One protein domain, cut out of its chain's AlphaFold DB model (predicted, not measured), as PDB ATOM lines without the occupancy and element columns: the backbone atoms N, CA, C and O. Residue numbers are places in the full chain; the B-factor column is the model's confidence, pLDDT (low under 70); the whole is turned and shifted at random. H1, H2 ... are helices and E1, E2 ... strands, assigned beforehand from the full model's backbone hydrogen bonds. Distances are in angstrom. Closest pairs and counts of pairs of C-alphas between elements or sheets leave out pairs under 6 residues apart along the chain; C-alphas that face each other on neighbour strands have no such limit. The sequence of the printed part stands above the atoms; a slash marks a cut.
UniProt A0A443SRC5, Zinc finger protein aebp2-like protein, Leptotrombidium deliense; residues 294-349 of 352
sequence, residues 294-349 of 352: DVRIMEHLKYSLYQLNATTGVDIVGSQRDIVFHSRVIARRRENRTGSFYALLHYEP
ATOM      1  N   ASP A 294     -59.086  26.865 -35.444       84.44
ATOM      2  CA  ASP A 294     -58.584  28.104 -36.019       84.44
ATOM      3  C   ASP A 294     -57.055  28.054 -36.215       84.44
ATOM      4  O   ASP A 294     -56.329  27.212 -35.671       84.44
ATOM      5  N   VAL A 295     -56.551  28.977 -37.036       86.56
ATOM      6  CA  VAL A 295     -55.119  29.078 -37.357       86.56
ATOM      7  C   VAL A 295     -54.274  29.258 -36.089       86.56
ATOM      8  O   VAL A 295     -53.173  28.719 -36.010       86.56
ATOM      9  N   ARG A 296     -54.805  29.938 -35.067       83.88
ATOM     10  CA  ARG A 296     -54.093  30.222 -33.815       83.88
ATOM     11  C   ARG A 296     -53.927  28.976 -32.953       83.88
ATOM     12  O   ARG A 296     -52.840  28.750 -32.427       83.88
ATOM     13  N   ILE A 297     -54.964  28.146 -32.841       88.69
ATOM     14  CA  ILE A 297     -54.893  26.848 -32.163       88.69
ATOM     15  C   ILE A 297     -53.863  25.968 -32.872       88.69
ATOM     16  O   ILE A 297     -53.010  25.366 -32.221       88.69
ATOM     17  N   MET A 298     -53.888  25.935 -34.205       91.31
ATOM     18  CA  MET A 298     -52.923  25.159 -34.985       91.31
ATOM     19  C   MET A 298     -51.483  25.654 -34.811       91.31
ATOM     20  O   MET A 298     -50.568  24.839 -34.703       91.31
ATOM     21  N   GLU A 299     -51.254  26.965 -34.763       89.25
ATOM     22  CA  GLU A 299     -49.932  27.541 -34.491       89.25
ATOM     23  C   GLU A 299     -49.450  27.238 -33.074       89.25
ATOM     24  O   GLU A 299     -48.296  26.850 -32.892       89.25
ATOM     25  N   HIS A 300     -50.334  27.332 -32.080       90.06
ATOM     26  CA  HIS A 300     -49.994  27.009 -30.701       90.06
ATOM     27  C   HIS A 300     -49.613  25.533 -30.538       90.06
ATOM     28  O   HIS A 300     -48.594  25.222 -29.923       90.06
ATOM     29  N   LEU A 301     -50.375  24.622 -31.153       88.56
ATOM     30  CA  LEU A 301     -50.061  23.192 -31.158       88.56
ATOM     31  C   LEU A 301     -48.729  22.906 -31.860       88.56
ATOM     32  O   LEU A 301     -47.922  22.139 -31.344       88.56
ATOM     33  N   LYS A 302     -48.454  23.554 -33.000       85.81
ATOM     34  CA  LYS A 302     -47.163  23.425 -33.696       85.81
ATOM     35  C   LYS A 302     -46.000  23.895 -32.831       85.81
ATOM     36  O   LYS A 302     -44.981  23.215 -32.769       85.81
ATOM     37  N   TYR A 303     -46.148  25.039 -32.172       89.75
ATOM     38  CA  TYR A 303     -45.114  25.586 -31.303       89.75
ATOM     39  C   TYR A 303     -44.868  24.691 -30.082       89.75
ATOM     40  O   TYR A 303     -43.721  24.386 -29.769       89.75
ATOM     41  N   SER A 304     -45.938  24.198 -29.453       85.94
ATOM     42  CA  SER A 304     -45.853  23.255 -28.335       85.94
ATOM     43  C   SER A 304     -45.150  21.952 -28.737       85.94
ATOM     44  O   SER A 304     -44.251  21.495 -28.034       85.94
ATOM     45  N   LEU A 305     -45.480  21.399 -29.908       83.06
ATOM     46  CA  LEU A 305     -44.809  20.209 -30.437       83.06
ATOM     47  C   LEU A 305     -43.340  20.468 -30.783       83.06
ATOM     48  O   LEU A 305     -42.497  19.621 -30.503       83.06
ATOM     49  N   TYR A 306     -43.012  21.630 -31.353       83.81
ATOM     50  CA  TYR A 306     -41.626  22.003 -31.642       83.81
ATOM     51  C   TYR A 306     -40.783  22.081 -30.368       83.81
ATOM     52  O   TYR A 306     -39.688  21.526 -30.332       83.81
ATOM     53  N   GLN A 307     -41.298  22.721 -29.316       80.88
ATOM     54  CA  GLN A 307     -40.615  22.779 -28.024       80.88
ATOM     55  C   GLN A 307     -40.415  21.386 -27.431       80.88
ATOM     56  O   GLN A 307     -39.307  21.050 -27.025       80.88
ATOM     57  N   LEU A 308     -41.462  20.557 -27.439       75.38
ATOM     58  CA  LEU A 308     -41.399  19.207 -26.889       75.38
ATOM     59  C   LEU A 308     -40.409  18.326 -27.657       75.38
ATOM     60  O   LEU A 308     -39.638  17.588 -27.049       75.38
ATOM     61  N   ASN A 309     -40.374  18.424 -28.984       74.25
ATOM     62  CA  ASN A 309     -39.405  17.701 -29.802       74.25
ATOM     63  C   ASN A 309     -37.975  18.235 -29.607       74.25
ATOM     64  O   ASN A 309     -37.034  17.449 -29.545       74.25
ATOM     65  N   ALA A 310     -37.798  19.549 -29.433       70.00
ATOM     66  CA  ALA A 310     -36.495  20.133 -29.114       70.00
ATOM     67  C   ALA A 310     -35.940  19.634 -27.768       70.00
ATOM     68  O   ALA A 310     -34.729  19.475 -27.639       70.00
ATOM     69  N   THR A 311     -36.804  19.351 -26.788       67.56
ATOM     70  CA  THR A 311     -36.389  18.815 -25.481       67.56
ATOM     71  C   THR A 311     -36.228  17.295 -25.456       67.56
ATOM     72  O   THR A 311     -35.382  16.794 -24.726       67.56
ATOM     73  N   THR A 312     -37.034  16.549 -26.216       64.88
ATOM     74  CA  THR A 312     -37.104  15.073 -26.117       64.88
ATOM     75  C   THR A 312     -36.421  14.330 -27.268       64.88
ATOM     76  O   THR A 312     -36.175  13.127 -27.162       64.88
ATOM     77  N   GLY A 313     -36.122  15.018 -28.376       63.38
ATOM     78  CA  GLY A 313     -35.474  14.446 -29.560       63.38
ATOM     79  C   GLY A 313     -36.262  13.322 -30.247       63.38
ATOM     80  O   GLY A 313     -35.671  12.555 -31.014       63.38
ATOM     81  N   VAL A 314     -37.568  13.206 -29.970       63.06
ATOM     82  CA  VAL A 314     -38.432  12.077 -30.366       63.06
ATOM     83  C   VAL A 314     -38.454  11.863 -31.881       63.06
ATOM     84  O   VAL A 314     -38.470  10.718 -32.324       63.06
ATOM     85  N   ASP A 315     -38.368  12.925 -32.689       57.06
ATOM     86  CA  ASP A 315     -38.443  12.796 -34.154       57.06
ATOM     87  C   ASP A 315     -37.088  12.532 -34.842       57.06
ATOM     88  O   ASP A 315     -37.060  12.257 -36.042       57.06
ATOM     89  N   ILE A 316     -35.957  12.633 -34.131       59.53
ATOM     90  CA  ILE A 316     -34.619  12.590 -34.758       59.53
ATOM     91  C   ILE A 316     -33.934  11.227 -34.573       59.53
ATOM     92  O   ILE A 316     -33.106  10.849 -35.403       59.53
ATOM     93  N   VAL A 317     -34.263  10.463 -33.522       57.44
ATOM     94  CA  VAL A 317     -33.524   9.221 -33.196       57.44
ATOM     95  C   VAL A 317     -34.417   8.036 -32.786       57.44
ATOM     96  O   VAL A 317     -33.957   6.896 -32.831       57.44
ATOM     97  N   GLY A 318     -35.688   8.250 -32.431       53.69
ATOM     98  CA  GLY A 318     -36.577   7.200 -31.920       53.69
ATOM     99  C   GLY A 318     -37.668   6.781 -32.902       53.69
ATOM    100  O   GLY A 318     -38.124   7.561 -33.735       53.69
ATOM    101  N   SER A 319     -38.164   5.546 -32.766       57.72
ATOM    102  CA  SER A 319     -39.544   5.273 -33.182       57.72
ATOM    103  C   SER A 319     -40.445   6.280 -32.456       57.72
ATOM    104  O   SER A 319     -40.103   6.695 -31.355       57.72
ATOM    105  N   GLN A 320     -41.582   6.670 -33.033       60.59
ATOM    106  CA  GLN A 320     -42.463   7.785 -32.614       60.59
ATOM    107  C   GLN A 320     -43.066   7.690 -31.186       60.59
ATOM    108  O   GLN A 320     -44.069   8.326 -30.872       60.59
ATOM    109  N   ARG A 321     -42.512   6.815 -30.345       61.94
ATOM    110  CA  ARG A 321     -42.902   6.439 -28.989       61.94
ATOM    111  C   ARG A 321     -41.724   6.425 -28.002       61.94
ATOM    112  O   ARG A 321     -41.973   6.207 -26.822       61.94
ATOM    113  N   ASP A 322     -40.489   6.648 -28.455       65.00
ATOM    114  CA  ASP A 322     -39.291   6.570 -27.617       65.00
ATOM    115  C   ASP A 322     -38.720   7.972 -27.354       65.00
ATOM    116  O   ASP A 322     -38.524   8.756 -28.283       65.00
ATOM    117  N   ILE A 323     -38.442   8.284 -26.085       70.25
ATOM    118  CA  ILE A 323     -37.845   9.555 -25.643       70.25
ATOM    119  C   ILE A 323     -36.355   9.331 -25.368       70.25
ATOM    120  O   ILE A 323     -35.978   8.336 -24.741       70.25
ATOM    121  N   VAL A 324     -35.498  10.243 -25.835       71.25
ATOM    122  CA  VAL A 324     -34.043  10.155 -25.651       71.25
ATOM    123  C   VAL A 324     -33.613  11.034 -24.482       71.25
ATOM    124  O   VAL A 324     -33.853  12.236 -24.489       71.25
ATOM    125  N   PHE A 325     -32.921  10.440 -23.507       74.44
ATOM    126  CA  PHE A 325     -32.329  11.166 -22.381       74.44
ATOM    127  C   PHE A 325     -30.813  11.247 -22.516       74.44
ATOM    128  O   PHE A 325     -30.139  10.264 -22.853       74.44
ATOM    129  N   HIS A 326     -30.256  12.408 -22.180       74.00
ATOM    130  CA  HIS A 326     -28.812  12.597 -22.108       74.00
ATOM    131  C   HIS A 326     -28.348  12.534 -20.656       74.00
ATOM    132  O   HIS A 326     -28.762  13.336 -19.823       74.00
ATOM    133  N   SER A 327     -27.476  11.565 -20.352       80.38
ATOM    134  CA  SER A 327     -26.908  11.406 -19.013       80.38
ATOM    135  C   SER A 327     -25.581  12.157 -18.852       80.38
ATOM    136  O   SER A 327     -24.702  12.097 -19.719       80.38
ATOM    137  N   ARG A 328     -25.399  12.845 -17.719       84.06
ATOM    138  CA  ARG A 328     -24.159  13.543 -17.343       84.06
ATOM    139  C   ARG A 328     -23.714  13.128 -15.945       84.06
ATOM    140  O   ARG A 328     -24.511  13.075 -15.021       84.06
ATOM    141  N   VAL A 329     -22.423  12.861 -15.754       85.88
ATOM    142  CA  VAL A 329     -21.884  12.508 -14.427       85.88
ATOM    143  C   VAL A 329     -21.761  13.767 -13.561       85.88
ATOM    144  O   VAL A 329     -20.981  14.652 -13.906       85.88
ATOM    145  N   ILE A 330     -22.484  13.825 -12.438       86.69
ATOM    146  CA  ILE A 330     -22.426  14.933 -11.463       86.69
ATOM    147  C   ILE A 330     -21.336  14.686 -10.424       86.69
ATOM    148  O   ILE A 330     -20.548  15.572 -10.107       86.69
ATOM    149  N   ALA A 331     -21.285  13.473  -9.878       85.94
ATOM    150  CA  ALA A 331     -20.400  13.149  -8.769       85.94
ATOM    151  C   ALA A 331     -19.820  11.749  -8.929       85.94
ATOM    152  O   ALA A 331     -20.439  10.864  -9.520       85.94
ATOM    153  N   ARG A 332     -18.623  11.536  -8.383       86.12
ATOM    154  CA  ARG A 332     -17.996  10.217  -8.304       86.12
ATOM    155  C   ARG A 332     -17.619   9.936  -6.861       86.12
ATOM    156  O   ARG A 332     -16.914  10.729  -6.245       86.12
ATOM    157  N   ARG A 333     -18.069   8.804  -6.330       87.38
ATOM    158  CA  ARG A 333     -17.720   8.322  -4.995       87.38
ATOM    159  C   ARG A 333     -16.905   7.045  -5.125       87.38
ATOM    160  O   ARG A 333     -17.283   6.136  -5.856       87.38
ATOM    161  N   ARG A 334     -15.793   6.975  -4.399       85.38
ATOM    162  CA  ARG A 334     -14.979   5.764  -4.293       85.38
ATOM    163  C   ARG A 334     -15.417   4.959  -3.079       85.38
ATOM    164  O   ARG A 334     -15.560   5.519  -1.993       85.38
ATOM    165  N   GLU A 335     -15.616   3.661  -3.257       83.06
ATOM    166  CA  GLU A 335     -15.853   2.747  -2.148       83.06
ATOM    167  C   GLU A 335     -14.532   2.113  -1.695       83.06
ATOM    168  O   GLU A 335     -13.853   1.412  -2.445       83.06
ATOM    169  N   ASN A 336     -14.150   2.379  -0.443       70.75
ATOM    170  CA  ASN A 336     -12.824   2.036   0.083       70.75
ATOM    171  C   ASN A 336     -12.621   0.531   0.339       70.75
ATOM    172  O   ASN A 336     -11.493   0.112   0.572       70.75
ATOM    173  N   ARG A 337     -13.688  -0.280   0.315       72.69
ATOM    174  CA  ARG A 337     -13.621  -1.731   0.579       72.69
ATOM    175  C   ARG A 337     -13.449  -2.585  -0.677       72.69
ATOM    176  O   ARG A 337     -12.844  -3.645  -0.602       72.69
ATOM    177  N   THR A 338     -13.980  -2.132  -1.805       74.62
ATOM    178  CA  THR A 338     -14.117  -2.911  -3.049       74.62
ATOM    179  C   THR A 338     -13.328  -2.300  -4.208       74.62
ATOM    180  O   THR A 338     -13.145  -2.944  -5.236       74.62
ATOM    181  N   GLY A 339     -12.840  -1.059  -4.061       78.06
ATOM    182  CA  GLY A 339     -12.138  -0.329  -5.119       78.06
ATOM    183  C   GLY A 339     -13.056   0.179  -6.238       78.06
ATOM    184  O   GLY A 339     -12.568   0.795  -7.188       78.06
ATOM    185  N   SER A 340     -14.369  -0.043  -6.129       75.94
ATOM    186  CA  SER A 340     -15.366   0.370  -7.113       75.94
ATOM    187  C   SER A 340     -15.648   1.873  -7.042       75.94
ATOM    188  O   SER A 340     -15.638   2.495  -5.973       75.94
ATOM    189  N   PHE A 341     -15.905   2.469  -8.206       78.81
ATOM    190  CA  PHE A 341     -16.304   3.866  -8.334       78.81
ATOM    191  C   PHE A 341     -17.780   3.938  -8.705       78.81
ATOM    192  O   PHE A 341     -18.188   3.433  -9.747       78.81
ATOM    193  N   TYR A 342     -18.564   4.606  -7.868       84.44
ATOM    194  CA  TYR A 342     -19.952   4.936  -8.150       84.44
ATOM    195  C   TYR A 342     -20.010   6.319  -8.787       84.44
ATOM    196  O   TYR A 342     -19.429   7.268  -8.258       84.44
ATOM    197  N   ALA A 343     -20.700   6.438  -9.917       86.19
ATOM    198  CA  ALA A 343     -20.967   7.711 -10.571       86.19
ATOM    199  C   ALA A 343     -22.447   8.071 -10.394       86.19
ATOM    200  O   ALA A 343     -23.316   7.274 -10.735       86.19
ATOM    201  N   LEU A 344     -22.721   9.263  -9.866       86.56
ATOM    202  CA  LEU A 344     -24.058   9.845  -9.848       86.56
ATOM    203  C   LEU A 344     -24.327  10.466 -11.218       86.56
ATOM    204  O   LEU A 344     -23.557  11.322 -11.665       86.56
ATOM    205  N   LEU A 345     -25.396  10.023 -11.872       85.69
ATOM    206  CA  LEU A 345     -25.821  10.511 -13.179       85.69
ATOM    207  C   LEU A 345     -26.991  11.484 -13.017       85.69
ATOM    208  O   LEU A 345     -27.945  11.191 -12.303       85.69
ATOM    209  N   HIS A 346     -26.893  12.626 -13.689       81.19
ATOM    210  CA  HIS A 346     -28.006  13.507 -14.022       81.19
ATOM    211  C   HIS A 346     -28.586  13.098 -15.364       81.19
ATOM    212  O   HIS A 346     -27.806  12.722 -16.240       81.19
ATOM    213  N   TYR A 347     -29.888  13.261 -15.557       78.88
ATOM    214  CA  TYR A 347     -30.536  13.105 -16.854       78.88
ATOM    215  C   TYR A 347     -31.221  14.425 -17.220       78.88
ATOM    216  O   TYR A 347     -31.896  15.007 -16.381       78.88
ATOM    217  N   GLU A 348     -31.019  14.903 -18.447       71.00
ATOM    218  CA  GLU A 348     -31.781  16.020 -19.028       71.00
ATOM    219  C   GLU A 348     -32.750  15.470 -20.095       71.00
ATOM    220  O   GLU A 348     -32.333  14.586 -20.863       71.00
ATOM    221  N   PRO A 349     -34.001  15.976 -20.191       64.94
ATOM    222  CA  PRO A 349     -34.617  17.059 -19.397       64.94
ATOM    223  C   PRO A 349     -35.031  16.648 -17.965       64.94
ATOM    224  O   PRO A 349     -35.350  15.490 -17.724       64.94
TER     225      PRO A 349
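Overview. This is residues 294 to 349 of the 352 residues of the protein "Zinc finger protein aebp2-like protein" of Leptotrombidium deliense (UniProt A0A443SRC5). The model is a long rod in which the helix H1 and the two-stranded hairpin of E1 and E2 follow each other nearly end to end, with the short helix H2 at the joint. Residues 294 to 308, of which 295 to 308 belong to H1, stick out at one end, and the turn of the hairpin, residues 335 to 340, sticks out at the other. The printed part has 56 residues, with two named helices and then two named strands in the order H1, H2, E1, E2; the sheet, E1 - E2, is antiparallel and the class is mixed, helices and strands. The whole is extended, with a radius of gyration of the C-alphas of 18.8 A and spans of 65 by 20 by 12 A.

Arrangement. H1, residues 295 to 312, and H2, residues 314 to 317, are close but not clearly touching; their closest C-alphas, of Asn 309 and Asp 315, are 6.6 A apart. The closest C-alphas of H1 and E1, residues 323 to 334, are those of Thr 312 and Ile 323, 5.6 A apart. Those of H2 and E1 are Val 314 and Ile 323, 5.4 A apart. E1 and E2, residues 341 to 348, form a hairpin, antiparallel at 149 degrees, with N 328 and O 346 within hydrogen-bond range at 2.8 A. H1 and E2 are only just apart, at 8.4 A. Every O i to N i+4 pair of H1 is within hydrogen-bond range; H2 is too short for such a pair, and its one O i to N i+3 pair is not within range.

Along the chain. H1 begins at C-alpha 295 (-55.119, 29.078, -37.357) and is 25.4 A long. E1 is 31.5 A long and bends by 56 degrees at residue 331. E2 is 22.4 A long and ends at C-alpha 348 (-31.781, 16.020, -19.028).

Size, cuts and confidence. The C-alphas of Asp 294 and Arg 337, the two farthest apart, are 65.2 A apart. The printed part has no cut and no long link. Residues 311 to 322 and residue 349 have pLDDT under 70.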